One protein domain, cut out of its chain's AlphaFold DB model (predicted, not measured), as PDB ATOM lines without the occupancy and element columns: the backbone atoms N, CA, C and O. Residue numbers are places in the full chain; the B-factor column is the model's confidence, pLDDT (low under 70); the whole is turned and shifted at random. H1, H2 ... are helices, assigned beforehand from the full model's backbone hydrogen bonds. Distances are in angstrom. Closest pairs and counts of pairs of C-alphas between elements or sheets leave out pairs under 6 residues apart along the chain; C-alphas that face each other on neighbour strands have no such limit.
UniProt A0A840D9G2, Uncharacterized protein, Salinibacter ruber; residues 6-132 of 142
ATOM      1  N   ILE A   6      21.835 -39.542 -23.719       67.88
ATOM      2  CA  ILE A   6      20.406 -39.302 -23.513       67.88
ATOM      3  C   ILE A   6      19.558 -40.457 -24.073       67.88
ATOM      4  O   ILE A   6      18.624 -40.884 -23.401       67.88
ATOM      5  N   GLU A   7      19.878 -40.997 -25.251       66.50
ATOM      6  CA  GLU A   7      19.170 -42.146 -25.845       66.50
ATOM      7  C   GLU A   7      19.308 -43.388 -24.962       66.50
ATOM      8  O   GLU A   7      18.309 -44.026 -24.643       66.50
ATOM      9  N   GLY A   8      20.511 -43.647 -24.440       66.00
ATOM     10  CA  GLY A   8      20.735 -44.740 -23.490       66.00
ATOM     11  C   GLY A   8      19.933 -44.614 -22.185       66.00
ATOM     12  O   GLY A   8      19.670 -45.613 -21.528       66.00
ATOM     13  N   PHE A   9      19.495 -43.409 -21.792       72.38
ATOM     14  CA  PHE A   9      18.556 -43.246 -20.673       72.38
ATOM     15  C   PHE A   9      17.105 -43.556 -21.057       72.38
ATOM     16  O   PHE A   9      16.350 -44.022 -20.208       72.38
ATOM     17  N   VAL A  10      16.710 -43.294 -22.306       67.38
ATOM     18  CA  VAL A  10      15.379 -43.673 -22.809       67.38
ATOM     19  C   VAL A  10      15.232 -45.197 -22.805       67.38
ATOM     20  O   VAL A  10      14.164 -45.702 -22.473       67.38
ATOM     21  N   GLU A  11      16.309 -45.915 -23.124       66.06
ATOM     22  CA  GLU A  11      16.344 -47.381 -23.129       66.06
ATOM     23  C   GLU A  11      16.510 -47.975 -21.721       66.06
ATOM     24  O   GLU A  11      15.818 -48.931 -21.372       66.06
ATOM     25  N   GLU A  12      17.376 -47.385 -20.886       75.62
ATOM     26  CA  GLU A  12      17.655 -47.848 -19.521       75.62
ATOM     27  C   GLU A  12      17.582 -46.698 -18.492       75.62
ATOM     28  O   GLU A  12      18.584 -46.013 -18.204       75.62
ATOM     29  N   PRO A  13      16.397 -46.480 -17.892       75.44
ATOM     30  CA  PRO A  13      16.199 -45.440 -16.894       75.44
ATOM     31  C   PRO A  13      16.947 -45.720 -15.586       75.44
ATOM     32  O   PRO A  13      16.960 -46.838 -15.071       75.44
ATOM     33  N   CYS A  14      17.529 -44.680 -14.992       80.50
ATOM     34  CA  CYS A  14      18.237 -44.746 -13.711       80.50
ATOM     35  C   CYS A  14      17.470 -44.016 -12.599       80.50
ATOM     36  O   CYS A  14      16.763 -43.062 -12.880       80.50
ATOM     37  N   GLY A  15      17.668 -44.376 -11.326       84.44
ATOM     38  CA  GLY A  15      17.025 -43.680 -10.200       84.44
ATOM     39  C   GLY A  15      17.335 -42.173 -10.116       84.44
ATOM     40  O   GLY A  15      18.296 -41.688 -10.713       84.44
ATOM     41  N   LYS A  16      16.540 -41.432  -9.331       84.38
ATOM     42  CA  LYS A  16      16.576 -39.958  -9.220       84.38
ATOM     43  C   LYS A  16      17.981 -39.354  -9.066       84.38
ATOM     44  O   LYS A  16      18.333 -38.452  -9.817       84.38
ATOM     45  N   ASP A  17      18.784 -39.833  -8.119       82.38
ATOM     46  CA  ASP A  17      20.105 -39.235  -7.861       82.38
ATOM     47  C   ASP A  17      21.079 -39.500  -9.021       82.38
ATOM     48  O   ASP A  17      21.867 -38.634  -9.405       82.38
ATOM     49  N   ALA A  18      20.967 -40.675  -9.648       88.38
ATOM     50  CA  ALA A  18      21.707 -40.993 -10.863       88.38
ATOM     51  C   ALA A  18      21.239 -40.133 -12.051       88.38
ATOM     52  O   ALA A  18      22.064 -39.732 -12.874       88.38
ATOM     53  N   PHE A  19      19.947 -39.794 -12.117       92.50
ATOM     54  CA  PHE A  19      19.407 -38.886 -13.128       92.50
ATOM     55  C   PHE A  19      19.979 -37.474 -12.983       92.50
ATOM     56  O   PHE A  19      20.444 -36.916 -13.971       92.50
ATOM     57  N   ASP A  20      20.019 -36.915 -11.770       94.56
ATOM     58  CA  ASP A  20      20.605 -35.590 -11.530       94.56
ATOM     59  C   ASP A  20      22.093 -35.557 -11.945       94.56
ATOM     60  O   ASP A  20      22.579 -34.550 -12.463       94.56
ATOM     61  N   GLY A  21      22.826 -36.662 -11.757       93.50
ATOM     62  CA  GLY A  21      24.194 -36.828 -12.262       93.50
ATOM     63  C   GLY A  21      24.272 -36.842 -13.794       93.50
ATOM     64  O   GLY A  21      25.038 -36.079 -14.379       93.50
ATOM     65  N   ARG A  22      23.440 -37.653 -14.463       92.94
ATOM     66  CA  ARG A  22      23.381 -37.700 -15.937       92.94
ATOM     67  C   ARG A  22      22.974 -36.356 -16.540       92.94
ATOM     68  O   ARG A  22      23.576 -35.914 -17.514       92.94
ATOM     69  N   HIS A  23      22.010 -35.675 -15.926       95.50
ATOM     70  CA  HIS A  23      21.553 -34.356 -16.342       95.50
ATOM     71  C   HIS A  23      22.694 -33.332 -16.352       95.50
ATOM     72  O   HIS A  23      22.790 -32.557 -17.304       95.50
ATOM     73  N   ARG A  24      23.566 -33.336 -15.330       96.81
ATOM     74  CA  ARG A  24      24.775 -32.492 -15.302       96.81
ATOM     75  C   ARG A  24      25.670 -32.778 -16.491       96.81
ATOM     76  O   ARG A  24      25.994 -31.863 -17.239       96.81
ATOM     77  N   THR A  25      26.000 -34.052 -16.704       95.94
ATOM     78  CA  THR A  25      26.850 -34.478 -17.820       95.94
ATOM     79  C   THR A  25      26.290 -34.019 -19.163       95.94
ATOM     80  O   THR A  25      27.026 -33.462 -19.972       95.94
ATOM     81  N   TRP A  26      24.988 -34.195 -19.401       96.56
ATOM     82  CA  TRP A  26      24.360 -33.771 -20.653       96.56
ATOM     83  C   TRP A  26      24.376 -32.255 -20.832       96.56
ATOM     84  O   TRP A  26      24.739 -31.772 -21.901       96.56
ATOM     85  N   CYS A  27      24.001 -31.495 -19.803       97.62
ATOM     86  CA  CYS A  27      23.923 -30.039 -19.910       97.62
ATOM     87  C   CYS A  27      25.306 -29.405 -20.073       97.62
ATOM     88  O   CYS A  27      25.464 -28.545 -20.936       97.62
ATOM     89  N   ASN A  28      26.305 -29.863 -19.315       97.44
ATOM     90  CA  ASN A  28      27.681 -29.395 -19.470       97.44
ATOM     91  C   ASN A  28      28.251 -29.792 -20.832       97.44
ATOM     92  O   ASN A  28      28.783 -28.932 -21.520       97.44
ATOM     93  N   GLY A  29      28.021 -31.026 -21.295       96.44
ATOM     94  CA  GLY A  29      28.435 -31.445 -22.635       96.44
ATOM     95  C   GLY A  29      27.819 -30.591 -23.752       96.44
ATOM     96  O   GLY A  29      28.510 -30.237 -24.706       96.44
ATOM     97  N   ILE A  30      26.544 -30.201 -23.623       96.44
ATOM     98  CA  ILE A  30      25.895 -29.262 -24.554       96.44
ATOM     99  C   ILE A  30      26.568 -27.887 -24.488       96.44
ATOM    100  O   ILE A  30      26.883 -27.322 -25.533       96.44
ATOM    101  N   CYS A  31      26.783 -27.341 -23.287       96.75
ATOM    102  CA  CYS A  31      27.434 -26.043 -23.111       96.75
ATOM    103  C   CYS A  31      28.850 -26.034 -23.702       96.75
ATOM    104  O   CYS A  31      29.164 -25.146 -24.492       96.75
ATOM    105  N   ASP A  32      29.663 -27.043 -23.387       96.25
ATOM    106  CA  ASP A  32      31.041 -27.192 -23.860       96.25
ATOM    107  C   ASP A  32      31.092 -27.325 -25.382       96.25
ATOM    108  O   ASP A  32      31.872 -26.644 -26.051       96.25
ATOM    109  N   HIS A  33      30.216 -28.159 -25.954       96.56
ATOM    110  CA  HIS A  33      30.127 -28.322 -27.399       96.56
ATOM    111  C   HIS A  33      29.748 -27.010 -28.093       96.56
ATOM    112  O   HIS A  33      30.439 -26.590 -29.022       96.56
ATOM    113  N   LEU A  34      28.690 -26.336 -27.631       95.88
ATOM    114  CA  LEU A  34      28.237 -25.066 -28.199       95.88
ATOM    115  C   LEU A  34      29.311 -23.977 -28.077       95.88
ATOM    116  O   LEU A  34      29.557 -23.249 -29.039       95.88
ATOM    117  N   ALA A  35      30.008 -23.914 -26.942       93.88
ATOM    118  CA  ALA A  35      31.138 -23.012 -26.758       93.88
ATOM    119  C   ALA A  35      32.278 -23.326 -27.743       93.88
ATOM    120  O   ALA A  35      32.820 -22.410 -28.362       93.88
ATOM    121  N   SER A  36      32.598 -24.608 -27.959       95.81
ATOM    122  CA  SER A  36      33.660 -25.035 -28.882       95.81
ATOM    123  C   SER A  36      33.417 -24.626 -30.341       95.81
ATOM    124  O   SER A  36      34.372 -24.393 -31.078       95.81
ATOM    125  N   ILE A  37      32.149 -24.490 -30.746       97.06
ATOM    126  CA  ILE A  37      31.756 -24.066 -32.099       97.06
ATOM    127  C   ILE A  37      31.436 -22.562 -32.184       97.06
ATOM    128  O   ILE A  37      30.932 -22.095 -33.203       97.06
ATOM    129  N   GLY A  38      31.728 -21.799 -31.125       95.06
ATOM    130  CA  GLY A  38      31.585 -20.342 -31.092       95.06
ATOM    131  C   GLY A  38      30.157 -19.835 -30.878       95.06
ATOM    132  O   GLY A  38      29.867 -18.685 -31.200       95.06
ATOM    133  N   VAL A  39      29.247 -20.660 -30.349       95.06
ATOM    134  CA  VAL A  39      27.890 -20.217 -30.008       95.06
ATOM    135  C   VAL A  39      27.917 -19.449 -28.688       95.06
ATOM    136  O   VAL A  39      28.126 -20.010 -27.612       95.06
ATOM    137  N   GLU A  40      27.660 -18.147 -28.768       92.69
ATOM    138  CA  GLU A  40      27.537 -17.288 -27.594       92.69
ATOM    139  C   GLU A  40      26.252 -17.571 -26.799       92.69
ATOM    140  O   GLU A  40      25.210 -17.952 -27.337       92.69
ATOM    141  N   GLY A  41      26.307 -17.351 -25.481       89.62
ATOM    142  CA  GLY A  41      25.138 -17.483 -24.608       89.62
ATOM    143  C   GLY A  41      24.692 -18.926 -24.345       89.62
ATOM    144  O   GLY A  41      23.552 -19.133 -23.923       89.62
ATOM    145  N   ALA A  42      25.562 -19.916 -24.562       92.94
ATOM    146  CA  ALA A  42      25.351 -21.312 -24.181       92.94
ATOM    147  C   ALA A  42      25.434 -21.493 -22.652       92.94
ATOM    148  O   ALA A  42      26.453 -21.880 -22.094       92.94
ATOM    149  N   THR A  43      24.353 -21.150 -21.953       97.12
ATOM    150  CA  THR A  43      24.249 -21.269 -20.489       97.12
ATOM    151  C   THR A  43      23.608 -22.588 -20.079       97.12
ATOM    152  O   THR A  43      22.710 -23.072 -20.782       97.12
ATOM    153  N   TYR A  44      23.918 -23.068 -18.874       98.38
ATOM    154  CA  TYR A  44      23.340 -24.292 -18.322       98.38
ATOM    155  C   TYR A  44      21.805 -24.279 -18.334       98.38
ATOM    156  O   TYR A  44      21.187 -25.234 -18.791       98.38
ATOM    157  N   GLY A  45      21.159 -23.174 -17.944       98.12
ATOM    158  CA  GLY A  45      19.690 -23.085 -17.962       98.12
ATOM    159  C   GLY A  45      19.047 -23.260 -19.350       98.12
ATOM    160  O   GLY A  45      17.938 -23.786 -19.463       98.12
ATOM    161  N   ARG A  46      19.748 -22.887 -20.430       97.75
ATOM    162  CA  ARG A  46      19.293 -23.127 -21.814       97.75
ATOM    163  C   ARG A  46      19.471 -24.586 -22.218       97.75
ATOM    164  O   ARG A  46      18.536 -25.163 -22.769       97.75
ATOM    165  N   ALA A  47      20.629 -25.173 -21.912       97.88
ATOM    166  CA  ALA A  47      20.890 -26.592 -22.145       97.88
ATOM    167  C   ALA A  47      19.885 -27.471 -21.383       97.88
ATOM    168  O   ALA A  47      19.264 -28.356 -21.967       97.88
ATOM    169  N   ALA A  48      19.626 -27.149 -20.117       98.12
ATOM    170  CA  ALA A  48      18.660 -27.844 -19.281       98.12
ATOM    171  C   ALA A  48      17.234 -27.765 -19.839       98.12
ATOM    172  O   ALA A  48      16.540 -28.779 -19.889       98.12
ATOM    173  N   LYS A  49      16.798 -26.595 -20.334       97.12
ATOM    174  CA  LYS A  49      15.492 -26.482 -20.999       97.12
ATOM    175  C   LYS A  49      15.412 -27.359 -22.252       97.12
ATOM    176  O   LYS A  49      14.387 -28.005 -22.456       97.12
ATOM    177  N   LEU A  50      16.468 -27.407 -23.067       96.50
ATOM    178  CA  LEU A  50      16.520 -28.260 -24.260       96.50
ATOM    179  C   LEU A  50      16.394 -29.748 -23.893       96.50
ATOM    180  O   LEU A  50      15.529 -30.439 -24.432       96.50
ATOM    181  N   VAL A  51      17.205 -30.214 -22.940       96.62
ATOM    182  CA  VAL A  51      17.178 -31.598 -22.434       96.62
ATOM    183  C   VAL A  51      15.803 -31.944 -21.868       96.62
ATOM    184  O   VAL A  51      15.239 -32.985 -22.202       96.62
ATOM    185  N   ALA A  52      15.227 -31.064 -21.049       95.81
ATOM    186  CA  ALA A  52      13.928 -31.294 -20.437       95.81
ATOM    187  C   ALA A  52      12.805 -31.394 -21.483       95.81
ATOM    188  O   ALA A  52      11.961 -32.280 -21.377       95.81
ATOM    189  N   VAL A  53      12.801 -30.544 -22.521       95.25
ATOM    190  CA  VAL A  53      11.815 -30.634 -23.618       95.25
ATOM    191  C   VAL A  53      11.953 -31.959 -24.369       95.25
ATOM    192  O   VAL A  53      10.945 -32.619 -24.615       95.25
ATOM    193  N   TYR A  54      13.182 -32.380 -24.679       94.81
ATOM    194  CA  TYR A  54      13.430 -33.650 -25.358       94.81
ATOM    195  C   TYR A  54      12.926 -34.849 -24.538       94.81
ATOM    196  O   TYR A  54      12.137 -35.662 -25.025       94.81
ATOM    197  N   LEU A  55      13.309 -34.927 -23.259       93.06
ATOM    198  CA  LEU A  55      12.875 -35.995 -22.354       93.06
ATOM    199  C   LEU A  55      11.364 -35.968 -22.112       93.06
ATOM    200  O   LEU A  55      10.740 -37.019 -21.966       93.06
ATOM    201  N   LYS A  56      10.755 -34.780 -22.112       90.94
ATOM    202  CA  LYS A  56       9.307 -34.643 -22.000       90.94
ATOM    203  C   LYS A  56       8.603 -35.336 -23.161       90.94
ATOM    204  O   LYS A  56       7.696 -36.128 -22.920       90.94
ATOM    205  N   SER A  57       9.046 -35.082 -24.393       91.62
ATOM    206  CA  SER A  57       8.470 -35.714 -25.583       91.62
ATOM    207  C   SER A  57       8.764 -37.209 -25.689       91.62
ATOM    208  O   SER A  57       7.883 -37.955 -26.101       91.62
ATOM    209  N   MET A  58       9.970 -37.643 -25.310       90.25
ATOM    210  CA  MET A  58      10.426 -39.016 -25.560       90.25
ATOM    211  C   MET A  58      10.130 -39.995 -24.424       90.25
ATOM    212  O   MET A  58      10.007 -41.186 -24.680       90.25
ATOM    213  N   VAL A  59      10.029 -39.521 -23.179       87.88
ATOM    214  CA  VAL A  59       9.918 -40.390 -21.992       87.88
ATOM    215  C   VAL A  59       8.656 -40.095 -21.195       87.88
ATOM    216  O   VAL A  59       7.906 -41.007 -20.864       87.88
ATOM    217  N   VAL A  60       8.383 -38.822 -20.898       86.44
ATOM    218  CA  VAL A  60       7.290 -38.474 -19.978       86.44
ATOM    219  C   VAL A  60       5.914 -38.586 -20.632       86.44
ATOM    220  O   VAL A  60       5.009 -39.157 -20.035       86.44
ATOM    221  N   LEU A  61       5.729 -38.032 -21.834       87.94
ATOM    222  CA  LEU A  61       4.433 -38.080 -22.523       87.94
ATOM    223  C   LEU A  61       3.994 -39.500 -22.928       87.94
ATOM    224  O   LEU A  61       2.797 -39.768 -22.818       87.94
ATOM    225  N   PRO A  62       4.892 -40.405 -23.366       88.56
ATOM    226  CA  PRO A  62       4.508 -41.780 -23.688       88.56
ATOM    227  C   PRO A  62       4.005 -42.597 -22.491       88.56
ATOM    228  O   PRO A  62       3.140 -43.448 -22.679       88.56
ATOM    229  N   ASP A  63       4.508 -42.341 -21.278       86.06
ATOM    230  CA  ASP A  63       4.097 -43.075 -20.075       86.06
ATOM    231  C   ASP A  63       4.156 -42.216 -18.803       86.06
ATOM    232  O   ASP A  63       5.107 -42.267 -18.026       86.06
ATOM    233  N   LEU A  64       3.084 -41.467 -18.538       84.12
ATOM    234  CA  LEU A  64       2.956 -40.602 -17.356       84.12
ATOM    235  C   LEU A  64       2.902 -41.350 -16.010       84.12
ATOM    236  O   LEU A  64       2.928 -40.687 -14.969       84.12
ATOM    237  N   GLN A  65       2.746 -42.679 -16.014       83.50
ATOM    238  CA  GLN A  65       2.632 -43.491 -14.796       83.50
ATOM    239  C   GLN A  65       3.954 -44.149 -14.399       83.50
ATOM    240  O   GLN A  65       4.070 -44.623 -13.272       83.50
ATOM    241  N   SER A  66       4.954 -44.150 -15.282       85.12
ATOM    242  CA  SER A  66       6.283 -44.657 -14.955       85.12
ATOM    243  C   SER A  66       6.938 -43.833 -13.846       85.12
ATOM    244  O   SER A  66       6.947 -42.596 -13.887       85.12
ATOM    245  N   ASP A  67       7.569 -44.528 -12.895       84.25
ATOM    246  CA  ASP A  67       8.357 -43.938 -11.804       84.25
ATOM    247  C   ASP A  67       9.413 -42.951 -12.320       84.25
ATOM    248  O   ASP A  67       9.737 -41.957 -11.665       84.25
ATOM    249  N   VAL A  68       9.911 -43.193 -13.536       85.25
ATOM    250  CA  VAL A  68      10.921 -42.378 -14.216       85.25
ATOM    251  C   VAL A  68      10.440 -40.953 -14.446       85.25
ATOM    252  O   VAL A  68      11.166 -39.978 -14.230       85.25
ATOM    253  N   THR A  69       9.172 -40.808 -14.817       87.00
ATOM    254  CA  THR A  69       8.568 -39.495 -15.055       87.00
ATOM    255  C   THR A  69       8.454 -38.666 -13.783       87.00
ATOM    256  O   THR A  69       8.390 -37.436 -13.842       87.00
ATOM    257  N   GLY A  70       8.471 -39.323 -12.621       90.00
ATOM    258  CA  GLY A  70       8.334 -38.694 -11.318       90.00
ATOM    259  C   GLY A  70       9.497 -37.783 -10.942       90.00
ATOM    260  O   GLY A  70       9.303 -36.902 -10.103       90.00
ATOM    261  N   TYR A  71      10.677 -37.941 -11.550       92.56
ATOM    262  CA  TYR A  71      11.865 -37.161 -11.190       92.56
ATOM    263  C   TYR A  71      12.524 -36.382 -12.332       92.56
ATOM    264  O   TYR A  71      13.359 -35.526 -12.017       92.56
ATOM    265  N   ILE A  72      12.136 -36.615 -13.594       94.44
ATOM    266  CA  ILE A  72      12.591 -35.815 -14.743       94.44
ATOM    267  C   ILE A  72      12.290 -34.333 -14.492       94.44
ATOM    268  O   ILE A  72      11.207 -33.965 -14.034       94.44
ATOM    269  N   HIS A  73      13.278 -33.481 -14.766       96.44
ATOM    270  CA  HIS A  73      13.155 -32.043 -14.565       96.44
ATOM    271  C   HIS A  73      12.101 -31.435 -15.503       96.44
ATOM    272  O   HIS A  73      12.088 -31.769 -16.690       96.44
ATOM    273  N   PRO A  74      11.248 -30.518 -15.011       95.19
ATOM    274  CA  PRO A  74      10.389 -29.730 -15.882       95.19
ATOM    275  C   PRO A  74      11.262 -28.779 -16.716       95.19
ATOM    276  O   PRO A  74      12.298 -28.309 -16.231       95.19
ATOM    277  N   PRO A  75      10.856 -28.408 -17.936       96.44
ATOM    278  CA  PRO A  75      11.566 -27.363 -18.657       96.44
ATOM    279  C   PRO A  75      11.384 -26.002 -17.966       96.44
ATOM    280  O   PRO A  75      10.331 -25.365 -17.991       96.44
ATOM    281  N   VAL A  76      12.439 -25.540 -17.303       97.31
ATOM    282  CA  VAL A  76      12.398 -24.291 -16.541       97.31
ATOM    283  C   VAL A  76      12.364 -23.098 -17.492       97.31
ATOM    284  O   VAL A  76      13.238 -22.942 -18.345       97.31
ATOM    285  N   ASP A  77      11.371 -22.223 -17.331       96.81
ATOM    286  CA  ASP A  77      11.320 -20.951 -18.041       96.81
ATOM    287  C   ASP A  77      10.624 -19.836 -17.268       96.81
ATOM    288  O   ASP A  77      10.094 -20.016 -16.175       96.81
ATOM    289  N   ARG A  78      10.621 -18.644 -17.865       96.69
ATOM    290  CA  ARG A  78      10.043 -17.452 -17.252       96.69
ATOM    291  C   ARG A  78       8.565 -17.630 -16.907       96.69
ATOM    292  O   ARG A  78       8.149 -17.099 -15.890       96.69
ATOM    293  N   ILE A  79       7.773 -18.311 -17.734       96.00
ATOM    294  CA  ILE A  79       6.332 -18.458 -17.488       96.00
ATOM    295  C   ILE A  79       6.134 -19.324 -16.248       96.00
ATOM    296  O   ILE A  79       5.474 -18.882 -15.310       96.00
ATOM    297  N   LEU A  80       6.807 -20.480 -16.204       96.94
ATOM    298  CA  LEU A  80       6.780 -21.387 -15.058       96.94
ATOM    299  C   LEU A  80       7.140 -20.653 -13.762       96.94
ATOM    300  O   LEU A  80       6.372 -20.647 -12.801       96.94
ATOM    301  N   LEU A  81       8.299 -19.987 -13.755       97.69
ATOM    302  CA  LEU A  81       8.827 -19.332 -12.561       97.69
ATOM    303  C   LEU A  81       7.924 -18.189 -12.083       97.69
ATOM    304  O   LEU A  81       7.666 -18.062 -10.887       97.69
ATOM    305  N   GLN A  82       7.406 -17.372 -13.004       96.62
ATOM    306  CA  GLN A  82       6.547 -16.237 -12.658       96.62
ATOM    307  C   GLN A  82       5.169 -16.680 -12.167       96.62
ATOM    308  O   GLN A  82       4.635 -16.072 -11.240       96.62
ATOM    309  N   ASN A  83       4.598 -17.729 -12.757       96.19
ATOM    310  CA  ASN A  83       3.296 -18.238 -12.346       96.19
ATOM    311  C   ASN A  83       3.363 -18.898 -10.967       96.19
ATOM    312  O   ASN A  83       2.528 -18.588 -10.120       96.19
ATOM    313  N   ILE A  84       4.403 -19.690 -10.684       96.31
ATOM    314  CA  ILE A  84       4.636 -20.227  -9.334       96.31
ATOM    315  C   ILE A  84       4.848 -19.090  -8.334       96.31
ATOM    316  O   ILE A  84       4.286 -19.095  -7.243       96.31
ATOM    317  N   ALA A  85       5.623 -18.067  -8.698       96.75
ATOM    318  CA  ALA A  85       5.879 -16.945  -7.805       96.75
ATOM    319  C   ALA A  85       4.624 -16.123  -7.457       96.75
ATOM    320  O   ALA A  85       4.652 -15.359  -6.489       96.75
ATOM    321  N   ARG A  86       3.547 -16.228  -8.241       95.31
ATOM    322  CA  ARG A  86       2.254 -15.573  -7.983       95.31
ATOM    323  C   ARG A  86       1.306 -16.428  -7.146       95.31
ATOM    324  O   ARG A  86       0.293 -15.903  -6.693       95.31
ATOM    325  N   ASP A  87       1.615 -17.704  -6.947       93.94
ATOM    326  CA  ASP A  87       0.794 -18.602  -6.148       93.94
ATOM    327  C   ASP A  87       0.813 -18.180  -4.670       93.94
ATOM    328  O   ASP A  87       1.876 -17.984  -4.073       93.94
ATOM    329  N   SER A  88      -0.370 -18.020  -4.075       90.56
ATOM    330  CA  SER A  88      -0.527 -17.603  -2.678       90.56
ATOM    331  C   SER A  88      -0.052 -18.658  -1.674       90.56
ATOM    332  O   SER A  88       0.221 -18.314  -0.525       90.56
ATOM    333  N   GLY A  89       0.076 -19.919  -2.096       91.38
ATOM    334  CA  GLY A  89       0.632 -21.015  -1.307       91.38
ATOM    335  C   GLY A  89       2.162 -21.012  -1.221       91.38
ATOM    336  O   GLY A  89       2.729 -21.762  -0.428       91.38
ATOM    337  N   VAL A  90       2.850 -20.171  -2.000       94.31
ATOM    338  CA  VAL A  90       4.316 -20.080  -2.006       94.31
ATOM    339  C   VAL A  90       4.800 -18.993  -1.039       94.31
ATOM    340  O   VAL A  90       4.248 -17.896  -0.965       94.31
ATOM    341  N   SER A  91       5.876 -19.277  -0.292       96.56
ATOM    342  CA  SER A  91       6.450 -18.317   0.661       96.56
ATOM    343  C   SER A  91       6.929 -17.035  -0.034       96.56
ATOM    344  O   SER A  91       7.344 -17.047  -1.195       96.56
ATOM    345  N   ARG A  92       6.941 -15.905   0.689       96.19
ATOM    346  CA  ARG A  92       7.421 -14.617   0.145       96.19
ATOM    347  C   ARG A  92       8.868 -14.685  -0.346       96.19
ATOM    348  O   ARG A  92       9.201 -14.036  -1.336       96.19
ATOM    349  N   GLU A  93       9.707 -15.455   0.339       96.94
ATOM    350  CA  GLU A  93      11.106 -15.669  -0.028       96.94
ATOM    351  C   GLU A  93      11.221 -16.435  -1.347       96.94
ATOM    352  O   GLU A  93      11.787 -15.908  -2.304       96.94
ATOM    353  N   THR A  94      10.590 -17.609  -1.447       96.94
ATOM    354  CA  THR A  94      10.555 -18.400  -2.686       96.94
ATOM    355  C   THR A  94       9.988 -17.578  -3.837       96.94
ATOM    356  O   THR A  94      10.576 -17.488  -4.910       96.94
ATOM    357  N   SER A  95       8.873 -16.896  -3.589       97.31
ATOM    358  CA  SER A  95       8.215 -16.003  -4.533       97.31
ATOM    359  C   SER A  95       9.160 -14.900  -5.045       97.31
ATOM    360  O   SER A  95       9.164 -14.586  -6.235       97.31
ATOM    361  N   ARG A  96      10.006 -14.322  -4.181       97.75
ATOM    362  CA  ARG A  96      11.029 -13.336  -4.568       97.75
ATOM    363  C   ARG A  96      12.159 -13.967  -5.385       97.75
ATOM    364  O   ARG A  96      12.553 -13.359  -6.375       97.75
ATOM    365  N   ILE A  97      12.666 -15.133  -4.984       97.94
ATOM    366  CA  ILE A  97      13.734 -15.842  -5.707       97.94
ATOM    367  C   ILE A  97      13.269 -16.123  -7.136       97.94
ATOM    368  O   ILE A  97      13.848 -15.590  -8.079       97.94
ATOM    369  N   LEU A  98      12.152 -16.841  -7.289       97.62
ATOM    370  CA  LEU A  98      11.642 -17.265  -8.594       97.62
ATOM    371  C   LEU A  98      11.293 -16.083  -9.513       97.62
ATOM    372  O   LEU A  98      11.524 -16.154 -10.719       97.62
ATOM    373  N   ARG A  99      10.783 -14.968  -8.962       96.88
ATOM    374  CA  ARG A  99      10.518 -13.744  -9.742       96.88
ATOM    375  C   ARG A  99      11.771 -13.133 -10.356       96.88
ATOM    376  O   ARG A  99      11.680 -12.557 -11.438       96.88
ATOM    377  N   ASN A 100      12.889 -13.198  -9.641       96.88
ATOM    378  CA  ASN A 100      14.131 -12.525 -10.015       96.88
ATOM    379  C   ASN A 100      15.091 -13.441 -10.785       96.88
ATOM    380  O   ASN A 100      16.096 -12.973 -11.312       96.88
ATOM    381  N   THR A 101      14.787 -14.734 -10.873       98.00
ATOM    382  CA  THR A 101      15.585 -15.697 -11.623       98.00
ATOM    383  C   THR A 101      15.517 -15.439 -13.129       98.00
ATOM    384  O   THR A 101      14.465 -15.552 -13.765       98.00
ATOM    385  N   SER A 102      16.678 -15.182 -13.732       97.12
ATOM    386  CA  SER A 102      16.853 -15.188 -15.185       97.12
ATOM    387  C   SER A 102      17.262 -16.585 -15.648       97.12
ATOM    388  O   SER A 102      18.444 -16.909 -15.709       97.12
ATOM    389  N   TRP A 103      16.281 -17.435 -15.970       97.62
ATOM    390  CA  TRP A 103      16.532 -18.849 -16.295       97.62
ATOM    391  C   TRP A 103      17.532 -19.052 -17.449       97.62
ATOM    392  O   TRP A 103      18.292 -20.011 -17.450       97.62
ATOM    393  N   THR A 104      17.584 -18.125 -18.412       97.31
ATOM    394  CA  THR A 104      18.529 -18.155 -19.541       97.31
ATOM    395  C   THR A 104      19.964 -17.800 -19.166       97.31
ATOM    396  O   THR A 104      20.795 -17.714 -20.063       97.31
ATOM    397  N   GLN A 105      20.234 -17.458 -17.907       97.44
ATOM    398  CA  GLN A 105      21.547 -17.056 -17.395       97.44
ATOM    399  C   GLN A 105      22.018 -17.950 -16.242       97.44
ATOM    400  O   GLN A 105      23.052 -17.675 -15.650       97.44
ATOM    401  N   LEU A 106      21.268 -19.009 -15.922       98.12
ATOM    402  CA  LEU A 106      21.629 -19.935 -14.852       98.12
ATOM    403  C   LEU A 106      22.900 -20.711 -15.209       98.12
ATOM    404  O   LEU A 106      22.979 -21.297 -16.298       98.12
ATOM    405  N   GLY A 107      23.841 -20.743 -14.261       98.06
ATOM    406  CA  GLY A 107      24.886 -21.760 -14.182       98.06
ATOM    407  C   GLY A 107      24.349 -23.079 -13.616       98.06
ATOM    408  O   GLY A 107      23.158 -23.199 -13.315       98.06
ATOM    409  N   GLU A 108      25.218 -24.082 -13.491       98.12
ATOM    410  CA  GLU A 108      24.832 -25.396 -12.960       98.12
ATOM    411  C   GLU A 108      24.289 -25.297 -11.527       98.12
ATOM    412  O   GLU A 108      23.185 -25.772 -11.260       98.12
ATOM    413  N   GLU A 109      25.038 -24.672 -10.616       98.00
ATOM    414  CA  GLU A 109      24.673 -24.590  -9.195       98.00
ATOM    415  C   GLU A 109      23.337 -23.859  -9.006       98.00
ATOM    416  O   GLU A 109      22.397 -24.428  -8.445       98.00
ATOM    417  N   ASP A 110      23.202 -22.667  -9.599       97.88
ATOM    418  CA  ASP A 110      21.963 -21.885  -9.546       97.88
ATOM    419  C   ASP A 110      20.767 -22.667 -10.109       97.88
ATOM    420  O   ASP A 110      19.643 -22.564  -9.613       97.88
ATOM    421  N   TYR A 111      20.977 -23.465 -11.162       98.56
ATOM    422  CA  TYR A 111      19.920 -24.302 -11.717       98.56
ATOM    423  C   TYR A 111      19.446 -25.351 -10.708       98.56
ATOM    424  O   TYR A 111      18.237 -25.537 -10.543       98.56
ATOM    425  N   PHE A 112      20.363 -26.027 -10.015       98.12
ATOM    426  CA  PHE A 112      19.990 -27.030  -9.016       98.12
ATOM    427  C   PHE A 112      19.345 -26.421  -7.769       98.12
ATOM    428  O   PHE A 112      18.441 -27.043  -7.204       98.12
ATOM    429  N   ASP A 113      19.700 -25.191  -7.399       98.06
ATOM    430  CA  ASP A 113      18.981 -24.437  -6.369       98.06
ATOM    431  C   ASP A 113      17.521 -24.198  -6.772       98.06
ATOM    432  O   ASP A 113      16.595 -24.453  -5.991       98.06
ATOM    433  N   ILE A 114      17.284 -23.804  -8.028       98.31
ATOM    434  CA  ILE A 114      15.928 -23.666  -8.571       98.31
ATOM    435  C   ILE A 114      15.202 -25.013  -8.589       98.31
ATOM    436  O   ILE A 114      14.058 -25.084  -8.141       98.31
ATOM    437  N   ILE A 115      15.840 -26.101  -9.026       97.94
ATOM    438  CA  ILE A 115      15.231 -27.440  -9.000       97.94
ATOM    439  C   ILE A 115      14.853 -27.858  -7.576       97.94
ATOM    440  O   ILE A 115      13.757 -28.378  -7.367       97.94
ATOM    441  N   SER A 116      15.704 -27.594  -6.586       97.44
ATOM    442  CA  SER A 116      15.412 -27.867  -5.176       97.44
ATOM    443  C   SER A 116      14.171 -27.105  -4.701       97.44
ATOM    444  O   SER A 116      13.271 -27.689  -4.088       97.44
ATOM    445  N   ILE A 117      14.064 -25.819  -5.050       97.75
ATOM    446  CA  ILE A 117      12.881 -25.000  -4.766       97.75
ATOM    447  C   ILE A 117      11.635 -25.575  -5.448       97.75
ATOM    448  O   ILE A 117      10.605 -25.747  -4.795       97.75
ATOM    449  N   LEU A 118      11.715 -25.913  -6.736       97.44
ATOM    450  CA  LEU A 118      10.584 -26.454  -7.492       97.44
ATOM    451  C   LEU A 118      10.120 -27.808  -6.938       97.44
ATOM    452  O   LEU A 118       8.918 -28.040  -6.835       97.44
ATOM    453  N   ARG A 119      11.044 -28.684  -6.515       96.25
ATOM    454  CA  ARG A 119      10.704 -29.952  -5.848       96.25
ATOM    455  C   ARG A 119       9.961 -29.705  -4.529       96.25
ATOM    456  O   ARG A 119       8.967 -30.377  -4.268       96.25
ATOM    457  N   LYS A 120      10.379 -28.712  -3.732       96.25
ATOM    458  CA  LYS A 120       9.673 -28.318  -2.496       96.25
ATOM    459  C   LYS A 120       8.268 -27.787  -2.779       96.25
ATOM    460  O   LYS A 120       7.331 -28.196  -2.104       96.25
ATOM    461  N   VAL A 121       8.117 -26.919  -3.784       95.50
ATOM    462  CA  VAL A 121       6.806 -26.400  -4.220       95.50
ATOM    463  C   VAL A 121       5.898 -27.535  -4.693       95.50
ATOM    464  O   VAL A 121       4.711 -27.549  -4.385       95.50
ATOM    465  N   ASN A 122       6.445 -28.512  -5.419       95.38
ATOM    466  CA  ASN A 122       5.659 -29.613  -5.961       95.38
ATOM    467  C   ASN A 122       5.226 -30.651  -4.907       95.38
ATOM    468  O   ASN A 122       4.259 -31.387  -5.132       95.38
ATOM    469  N   GLY A 123       5.933 -30.718  -3.774       93.75
ATOM    470  CA  GLY A 123       5.693 -31.686  -2.707       93.75
ATOM    471  C   GLY A 123       5.939 -33.128  -3.167       93.75
ATOM    472  O   GLY A 123       6.872 -33.405  -3.915       93.75
ATOM    473  N   ASN A 124       5.068 -34.050  -2.746       92.50
ATOM    474  CA  ASN A 124       5.176 -35.484  -3.061       92.50
ATOM    475  C   ASN A 124       4.577 -35.868  -4.427       92.50
ATOM    476  O   ASN A 124       4.383 -37.048  -4.713       92.50
ATOM    477  N   ARG A 125       4.217 -34.889  -5.262       93.62
ATOM    478  CA  ARG A 125       3.656 -35.146  -6.593       93.62
ATOM    479  C   ARG A 125       4.780 -35.539  -7.570       93.62
ATOM    480  O   ARG A 125       5.910 -35.081  -7.395       93.62
ATOM    481  N   PRO A 126       4.483 -36.308  -8.637       92.69
ATOM    482  CA  PRO A 126       5.404 -36.472  -9.762       92.69
ATOM    483  C   PRO A 126       5.899 -35.113 -10.263       92.69
ATOM    484  O   PRO A 126       5.102 -34.175 -10.366       92.69
ATOM    485  N   PHE A 127       7.201 -34.977 -10.537       94.25
ATOM    486  CA  PHE A 127       7.803 -33.659 -10.752       94.25
ATOM    487  C   PHE A 127       7.228 -32.933 -11.968       94.25
ATOM    488  O   PHE A 127       7.014 -31.723 -11.916       94.25
ATOM    489  N   TRP A 128       6.844 -33.682 -13.001       92.31
ATOM    490  CA  TRP A 128       6.187 -33.147 -14.188       92.31
ATOM    491  C   TRP A 128       4.894 -32.367 -13.896       92.31
ATOM    492  O   TRP A 128       4.516 -31.516 -14.697       92.31
ATOM    493  N   LYS A 129       4.212 -32.604 -12.762       93.44
ATOM    494  CA  LYS A 129       2.975 -31.881 -12.416       93.44
ATOM    495  C   LYS A 129       3.187 -30.393 -12.156       93.44
ATOM    496  O   LYS A 129       2.237 -29.631 -12.286       93.44
ATOM    497  N   VAL A 130       4.410 -29.962 -11.846       94.69
ATOM    498  CA  VAL A 130       4.717 -28.532 -11.681       94.69
ATOM    499  C   VAL A 130       4.501 -27.742 -12.978       94.69
ATOM    500  O   VAL A 130       4.324 -26.530 -12.949       94.69
ATOM    501  N   GLU A 131       4.442 -28.416 -14.126       92.88
ATOM    502  CA  GLU A 131       4.136 -27.799 -15.416       92.88
ATOM    503  C   GLU A 131       2.683 -27.304 -15.531       92.88
ATOM    504  O   GLU A 131       2.370 -26.572 -16.465       92.88
ATOM    505  N   GLU A 132       1.800 -27.594 -14.562       93.38
ATOM    506  CA  GLU A 132       0.480 -26.944 -14.453       93.38
ATOM    507  C   GLU A 132       0.583 -25.407 -14.383       93.38
ATOM    508  O   GLU A 132      -0.350 -24.690 -14.745       93.38
TER     509      GLU A 132
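This is residues 6 to 132 of the 142 residues of an uncharacterized protein of Salinibacter ruber (UniProt A0A840D9G2). Two long helices, H3 and H7, meet at their first residues and open as a V, with the short helices H4 and H8 across its open end and residues 71 to 77 running between its arms. The longest helix, H2, crosses H3, and the helical hairpin of H5 and H6 sits beside H7, at the other end of the longest axis from H2. The printed part has 127 residues with eight named helices, H1 to H8 in order along the chain, and no named strand; the class is all helix. It is compact, with a radius of gyration of the C-alphas of 14.6 A, and spans 41 by 37 by 21 A.

H1, residues 7 to 11, is close to but not clearly touching H3, residues 44 to 60; the closest C-alphas, of Val 10 and Val 59, are 6.4 A apart. H2, residues 16 to 36, touches H3 with residues 23 to 31 alone, at a steep tilt of 54 degrees, opposite ways; the closest C-alphas, of Cys 27 and Ala 47, are 5.1 A apart. H3 is the hub, touching three helices. It only just touches H4, residues 67 to 70, and only at the corner, with 3 pairs of C-alphas within 8 A, the closest those of Val 60 and Thr 69 at 5.2 A. H5, residues 78 to 86, and H6, residues 92 to 100, touch and form a hairpin at a shallow tilt of 22 degrees, with the C-alphas of Ala 85 and Ser 95 closest at 4.1 A. H7, residues 108 to 122, touches H3 only at their ends, at a steep tilt of 47 degrees, the same way; the C-alphas of Tyr 44 and Glu 108 are closest, at 5.7 A. H6 is close to but not clearly touching H7, with the C-alphas of Thr 94 and Ile 117 closest at 7.3 A, and H5 and H7 are near each other. H8, residues 127 to 132, touches H7 about perpendicular, at 74 degrees, with Asn 122 and Val 130 the closest C-alphas at 5.9 A. H8 also touches H4, with the C-alphas of Gly 70 and Phe 127 closest at 5.1 A. H2 and H6 are apart, for instance. In H1, H2, H3, H5, H6 and H7 every O i to N i+4 pair is within hydrogen-bond range; H8 has 0 of 2 but 3 of 3 O i to N i+3 pairs, and H4 is too short for an i+4 pair.

H1 has 5 residues and begins at C-alpha 7, (19.170, -42.146, -25.845). H2 is 30.0 A from first to last C-alpha, H3 21.5 A with a kink of 27 degrees near residue 54, and H7 20.8 A. H4 has 4 residues, while H5 and H6 measure 12.3 A and 12.4 A. H8 is 10.6 A long and ends at C-alpha 132, (0.480, -26.944, -14.453).

The two C-alphas farthest apart, of Ile 37 and Ser 88, are 44.2 A apart. The printed part has no cut, and no link is long. The mean pLDDT of the printed part is 92.8; residues 6 to 8 and 10 to 11 are under 70.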